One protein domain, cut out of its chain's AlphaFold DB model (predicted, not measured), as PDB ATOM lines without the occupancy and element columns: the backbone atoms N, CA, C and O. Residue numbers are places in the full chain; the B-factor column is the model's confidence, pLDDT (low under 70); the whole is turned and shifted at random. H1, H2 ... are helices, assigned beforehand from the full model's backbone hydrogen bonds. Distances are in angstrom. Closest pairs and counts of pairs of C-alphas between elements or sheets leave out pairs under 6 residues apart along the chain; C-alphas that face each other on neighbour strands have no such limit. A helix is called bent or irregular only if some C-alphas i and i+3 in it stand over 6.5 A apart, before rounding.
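This is residues 77 to 124 of the 194 residues of an uncharacterized protein of Fimbriiglobus ruber (UniProt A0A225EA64). Two helices, the longer H2 and the shorter H1, meet near their ends as an open V, and the stretch from 113 to 124, with no named element, first folds back from the far end of H2 toward the space between the two helices, while its last residues, up to 124, turn out of the plane of the V to one side. Residues 77 to 86 stick out at the other tip. The printed part has 48 residues, with H1 then H2 along the chain, no named strand, and the class all helix. It is only just loose, close to compact, with a radius of gyration of the C-alphas of 11.9 A and spans of 33 by 24 by 19 A.

H2, residues 97 to 112, is 23.7 A long and ends at C-alpha 112 (100.230, 189.065, 115.770). H1, residues 83 to 94, is 16.2 A long and begins at C-alpha 83 (94.738, 165.377, 126.716).

H2 has a kink of 27 degrees near residue 105 and is only just irregular, with C-alphas 105 and 108 6.51 A apart. Its residues 99 to 103 and residues 93 to 94 of H1 only just touch, only at the corner, with 3 pairs of C-alphas within 8 A; the closest are those of Thr 93 and Gly 99, 5.2 A. Their lines are about perpendicular, at 73 degrees. Every O i to N i+4 pair is within hydrogen-bond range in H1, 10 of 12 in H2.

The C-alphas farthest apart, of Gly 80 and Leu 112, are 32.8 A apart. The printed part has no cut, the link H1 to H2 is tight, and no printed residue is under 70 in pLDDT.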
ATOM      1  N   SER A  77      98.952 167.418 133.040       72.44
ATOM      2  CA  SER A  77      99.259 165.987 133.121       72.44
ATOM      3  C   SER A  77      99.550 165.556 134.564       72.44
ATOM      4  O   SER A  77      99.267 164.419 134.925       72.44
ATOM      5  N   LYS A  78     100.046 166.467 135.420       78.75
ATOM      6  CA  LYS A  78     100.217 166.209 136.862       78.75
ATOM      7  C   LYS A  78      98.909 166.286 137.654       78.75
ATOM      8  O   LYS A  78      98.805 165.656 138.698       78.75
ATOM      9  N   LEU A  79      97.913 167.012 137.149       83.50
ATOM     10  CA  LEU A  79      96.561 167.086 137.720       83.50
ATOM     11  C   LEU A  79      95.656 165.920 137.276       83.50
ATOM     12  O   LEU A  79      94.481 165.895 137.626       83.50
ATOM     13  N   GLY A  80      96.177 164.960 136.501       77.69
ATOM     14  CA  GLY A  80      95.418 163.792 136.040       77.69
ATOM     15  C   GLY A  80      94.402 164.085 134.928       77.69
ATOM     16  O   GLY A  80      93.632 163.199 134.567       77.69
ATOM     17  N   ILE A  81      94.400 165.295 134.358       86.00
ATOM     18  CA  ILE A  81      93.570 165.624 133.196       86.00
ATOM     19  C   ILE A  81      94.277 165.101 131.944       86.00
ATOM     20  O   ILE A  81      95.338 165.597 131.553       86.00
ATOM     21  N   SER A  82      93.689 164.082 131.315       82.56
ATOM     22  CA  SER A  82      94.195 163.543 130.051       82.56
ATOM     23  C   SER A  82      94.011 164.556 128.913       82.56
ATOM     24  O   SER A  82      93.104 165.394 128.944       82.56
ATOM     25  N   GLN A  83      94.869 164.497 127.887       78.25
ATOM     26  CA  GLN A  83      94.738 165.377 126.716       78.25
ATOM     27  C   GLN A  83      93.369 165.227 126.039       78.25
ATOM     28  O   GLN A  83      92.752 166.234 125.698       78.25
ATOM     29  N   ASP A  84      92.850 164.002 125.945       73.31
ATOM     30  CA  ASP A  84      91.532 163.737 125.361       73.31
ATOM     31  C   ASP A  84      90.410 164.486 126.095       73.31
ATOM     32  O   ASP A  84      89.497 165.037 125.474       73.31
ATOM     33  N   GLN A  85      90.492 164.573 127.428       76.25
ATOM     34  CA  GLN A  85      89.530 165.332 128.226       76.25
ATOM     35  C   GLN A  85      89.653 166.835 127.978       76.25
ATOM     36  O   GLN A  85      88.635 167.527 127.903       76.25
ATOM     37  N   GLN A  86      90.870 167.354 127.802       82.06
ATOM     38  CA  GLN A  86      91.045 168.763 127.447       82.06
ATOM     39  C   GLN A  86      90.452 169.076 126.086       82.06
ATOM     40  O   GLN A  86      89.791 170.103 125.951       82.06
ATOM     41  N   GLU A  87      90.669 168.224 125.086       79.88
ATOM     42  CA  GLU A  87      90.087 168.419 123.761       79.88
ATOM     43  C   GLU A  87      88.563 168.355 123.806       79.88
ATOM     44  O   GLU A  87      87.892 169.180 123.180       79.88
ATOM     45  N   TYR A  88      88.003 167.430 124.587       78.06
ATOM     46  CA  TYR A  88      86.562 167.346 124.800       78.06
ATOM     47  C   TYR A  88      86.003 168.621 125.449       78.06
ATOM     48  O   TYR A  88      85.057 169.222 124.927       78.06
ATOM     49  N   CYS A  89      86.616 169.087 126.542       86.19
ATOM     50  CA  CYS A  89      86.221 170.319 127.229       86.19
ATOM     51  C   CYS A  89      86.403 171.558 126.340       86.19
ATOM     52  O   CYS A  89      85.521 172.423 126.311       86.19
ATOM     53  N   ARG A  90      87.487 171.633 125.557       85.38
ATOM     54  CA  ARG A  90      87.696 172.707 124.574       85.38
ATOM     55  C   ARG A  90      86.586 172.707 123.537       85.38
ATOM     56  O   ARG A  90      85.985 173.748 123.311       85.38
ATOM     57  N   ARG A  91      86.230 171.552 122.968       80.94
ATOM     58  CA  ARG A  91      85.139 171.435 121.983       80.94
ATOM     59  C   ARG A  91      83.794 171.873 122.549       80.94
ATOM     60  O   ARG A  91      83.070 172.607 121.879       80.94
ATOM     61  N   LYS A  92      83.469 171.461 123.779       84.94
ATOM     62  CA  LYS A  92      82.246 171.903 124.464       84.94
ATOM     63  C   LYS A  92      82.244 173.412 124.666       84.94
ATOM     64  O   LYS A  92      81.266 174.058 124.308       84.94
ATOM     65  N   THR A  93      83.357 173.970 125.135       90.75
ATOM     66  CA  THR A  93      83.511 175.418 125.328       90.75
ATOM     67  C   THR A  93      83.403 176.169 123.999       90.75
ATOM     68  O   THR A  93      82.705 177.174 123.930       90.75
ATOM     69  N   CYS A  94      83.982 175.650 122.916       88.12
ATOM     70  CA  CYS A  94      83.905 176.228 121.569       88.12
ATOM     71  C   CYS A  94      82.494 176.236 120.964       88.12
ATOM     72  O   CYS A  94      82.208 177.051 120.087       88.12
ATOM     73  N   GLY A  95      81.603 175.353 121.425       83.69
ATOM     74  CA  GLY A  95      80.185 175.382 121.065       83.69
ATOM     75  C   GLY A  95      79.376 176.448 121.811       83.69
ATOM     76  O   GLY A  95      78.256 176.746 121.408       83.69
ATOM     77  N   THR A  96      79.918 177.026 122.889       93.00
ATOM     78  CA  THR A  96      79.243 178.082 123.661       93.00
ATOM     79  C   THR A  96      79.461 179.459 123.019       93.00
ATOM     80  O   THR A  96      80.497 179.674 122.380       93.00
ATOM     81  N   PRO A  97      78.554 180.435 123.221       92.88
ATOM     82  CA  PRO A  97      78.761 181.811 122.750       92.88
ATOM     83  C   PRO A  97      80.030 182.444 123.339       92.88
ATOM     84  O   PRO A  97      80.712 183.214 122.667       92.88
ATOM     85  N   TYR A  98      80.401 182.054 124.562       94.88
ATOM     86  CA  TYR A  98      81.659 182.453 125.187       94.88
ATOM     87  C   TYR A  98      82.868 181.938 124.393       94.88
ATOM     88  O   TYR A  98      83.778 182.703 124.088       94.88
ATOM     89  N   GLY A  99      82.860 180.673 123.965       91.44
ATOM     90  CA  GLY A  99      83.922 180.127 123.115       91.44
ATOM     91  C   GLY A  99      84.044 180.838 121.766       91.44
ATOM     92  O   GLY A  99      85.157 181.074 121.297       91.44
ATOM     93  N   GLN A 100      82.919 181.243 121.174       90.56
ATOM     94  CA  GLN A 100      82.914 182.039 119.941       90.56
ATOM     95  C   GLN A 100      83.527 183.432 120.161       90.56
ATOM     96  O   GLN A 100      84.352 183.861 119.355       90.56
ATOM     97  N   MET A 101      83.212 184.097 121.280       94.50
ATOM     98  CA  MET A 101      83.806 185.393 121.644       94.50
ATOM     99  C   MET A 101      85.317 185.287 121.902       94.50
ATOM    100  O   MET A 101      86.094 186.133 121.469       94.50
ATOM    101  N   MET A 102      85.770 184.227 122.573       93.88
ATOM    102  CA  MET A 102      87.204 184.028 122.809       93.88
ATOM    103  C   MET A 102      87.946 183.734 121.506       93.88
ATOM    104  O   MET A 102      89.065 184.199 121.320       93.88
ATOM    105  N   SER A 103      87.320 183.010 120.578       90.00
ATOM    106  CA  SER A 103      87.894 182.741 119.258       90.00
ATOM    107  C   SER A 103      88.127 184.024 118.453       90.00
ATOM    108  O   SER A 103      89.170 184.167 117.811       90.00
ATOM    109  N   THR A 104      87.202 184.987 118.508       90.69
ATOM    110  CA  THR A 104      87.365 186.273 117.811       90.69
ATOM    111  C   THR A 104      88.396 187.175 118.479       90.69
ATOM    112  O   THR A 104      89.115 187.874 117.772       90.69
ATOM    113  N   LEU A 105      88.531 187.122 119.808       93.00
ATOM    114  CA  LEU A 105      89.555 187.876 120.543       93.00
ATOM    115  C   LEU A 105      90.964 187.291 120.376       93.00
ATOM    116  O   LEU A 105      91.934 188.034 120.240       93.00
ATOM    117  N   VAL A 106      91.093 185.962 120.364       94.00
ATOM    118  CA  VAL A 106      92.397 185.285 120.277       94.00
ATOM    119  C   VAL A 106      92.913 185.223 118.839       94.00
ATOM    120  O   VAL A 106      94.122 185.230 118.641       94.00
ATOM    121  N   ASN A 107      92.047 185.232 117.821       90.25
ATOM    122  CA  ASN A 107      92.469 185.239 116.414       90.25
ATOM    123  C   ASN A 107      93.465 186.354 116.038       90.25
ATOM    124  O   ASN A 107      94.529 186.038 115.502       90.25
ATOM    125  N   PRO A 108      93.184 187.646 116.307       92.19
ATOM    126  CA  PRO A 108      94.124 188.715 115.982       92.19
ATOM    127  C   PRO A 108      95.416 188.593 116.793       92.19
ATOM    128  O   PRO A 108      96.491 188.837 116.256       92.19
ATOM    129  N   LEU A 109      95.339 188.141 118.050       93.81
ATOM    130  CA  LEU A 109      96.520 187.897 118.883       93.81
ATOM    131  C   LEU A 109      97.370 186.739 118.350       93.81
ATOM    132  O   LEU A 109      98.594 186.823 118.345       93.81
ATOM    133  N   SER A 110      96.740 185.675 117.858       91.38
ATOM    134  CA  SER A 110      97.423 184.546 117.224       91.38
ATOM    135  C   SER A 110      98.136 185.000 115.950       91.38
ATOM    136  O   SER A 110      99.309 184.688 115.761       91.38
ATOM    137  N   ASN A 111      97.488 185.835 115.134       88.56
ATOM    138  CA  ASN A 111      98.106 186.402 113.936       88.56
ATOM    139  C   ASN A 111      99.276 187.344 114.271       88.56
ATOM    140  O   ASN A 111     100.307 187.282 113.607       88.56
ATOM    141  N   LEU A 112      99.156 188.169 115.318       93.94
ATOM    142  CA  LEU A 112     100.230 189.065 115.770       93.94
ATOM    143  C   LEU A 112     101.404 188.322 116.418       93.94
ATOM    144  O   LEU A 112     102.541 188.770 116.325       93.94
ATOM    145  N   THR A 113     101.148 187.180 117.055       92.69
ATOM    146  CA  THR A 113     102.183 186.342 117.687       92.69
ATOM    147  C   THR A 113     102.727 185.262 116.756       92.69
ATOM    148  O   THR A 113     103.363 184.314 117.217       92.69
ATOM    149  N   CYS A 114     102.475 185.381 115.447       85.00
ATOM    150  CA  CYS A 114     102.902 184.416 114.431       85.00
ATOM    151  C   CYS A 114     102.495 182.965 114.759       85.00
ATOM    152  O   CYS A 114     103.224 182.022 114.458       85.00
ATOM    153  N   GLY A 115     101.340 182.773 115.397       81.19
ATOM    154  CA  GLY A 115     100.818 181.458 115.764       81.19
ATOM    155  C   GLY A 115     101.418 180.840 117.031       81.19
ATOM    156  O   GLY A 115     101.096 179.690 117.325       81.19
ATOM    157  N   ILE A 116     102.235 181.567 117.811       88.44
ATOM    158  CA  ILE A 116     102.696 181.100 119.136       88.44
ATOM    159  C   ILE A 116     101.507 180.872 120.071       88.44
ATOM    160  O   ILE A 116     101.449 179.871 120.789       88.44
ATOM    161  N   ILE A 117     100.536 181.789 120.053       86.44
ATOM    162  CA  ILE A 117      99.276 181.583 120.758       86.44
ATOM    163  C   ILE A 117      98.403 180.695 119.880       86.44
ATOM    164  O   ILE A 117      97.863 181.129 118.858       86.44
ATOM    165  N   LEU A 118      98.275 179.437 120.294       76.94
ATOM    166  CA  LEU A 118      97.398 178.470 119.650       76.94
ATOM    167  C   LEU A 118      95.960 178.999 119.632       76.94
ATOM    168  O   LEU A 118      95.447 179.512 120.627       76.94
ATOM    169  N   GLN A 119      95.305 178.829 118.487       81.88
ATOM    170  CA  GLN A 119      93.883 179.111 118.325       81.88
ATOM    171  C   GLN A 119      93.091 178.374 119.414       81.88
ATOM    172  O   GLN A 119      93.229 177.161 119.588       81.88
ATOM    173  N   TYR A 120      92.266 179.114 120.160       83.06
ATOM    174  CA  TYR A 120      91.543 178.582 121.322       83.06
ATOM    175  C   TYR A 120      90.620 177.414 120.941       83.06
ATOM    176  O   TYR A 120      90.472 176.444 121.689       83.06
ATOM    177  N   CYS A 121      90.049 177.486 119.738       81.94
ATOM    178  CA  CYS A 121      89.239 176.436 119.150       81.94
ATOM    179  C   CYS A 121      90.003 175.732 118.026       81.94
ATOM    180  O   CYS A 121      90.417 176.396 117.073       81.94
ATOM    181  N   PRO A 122      90.180 174.398 118.096       74.81
ATOM    182  CA  PRO A 122      90.831 173.669 117.022       74.81
ATOM    183  C   PRO A 122      89.980 173.777 115.754       74.81
ATOM    184  O   PRO A 122      88.803 173.415 115.746       74.81
ATOM    185  N   ALA A 123      90.581 174.271 114.672       71.69
ATOM    186  CA  ALA A 123      89.922 174.355 113.369       71.69
ATOM    187  C   ALA A 123      89.643 172.963 112.764       71.69
ATOM    188  O   ALA A 123      88.782 172.825 111.894       71.69
ATOM    189  N   LEU A 124      90.353 171.931 113.238       72.94
ATOM    190  CA  LEU A 124      90.265 170.564 112.738       72.94
ATOM    191  C   LEU A 124      89.340 169.692 113.618       72.94
ATOM    192  O   LEU A 124      89.440 169.706 114.851       72.94
TER     193      LEU A 124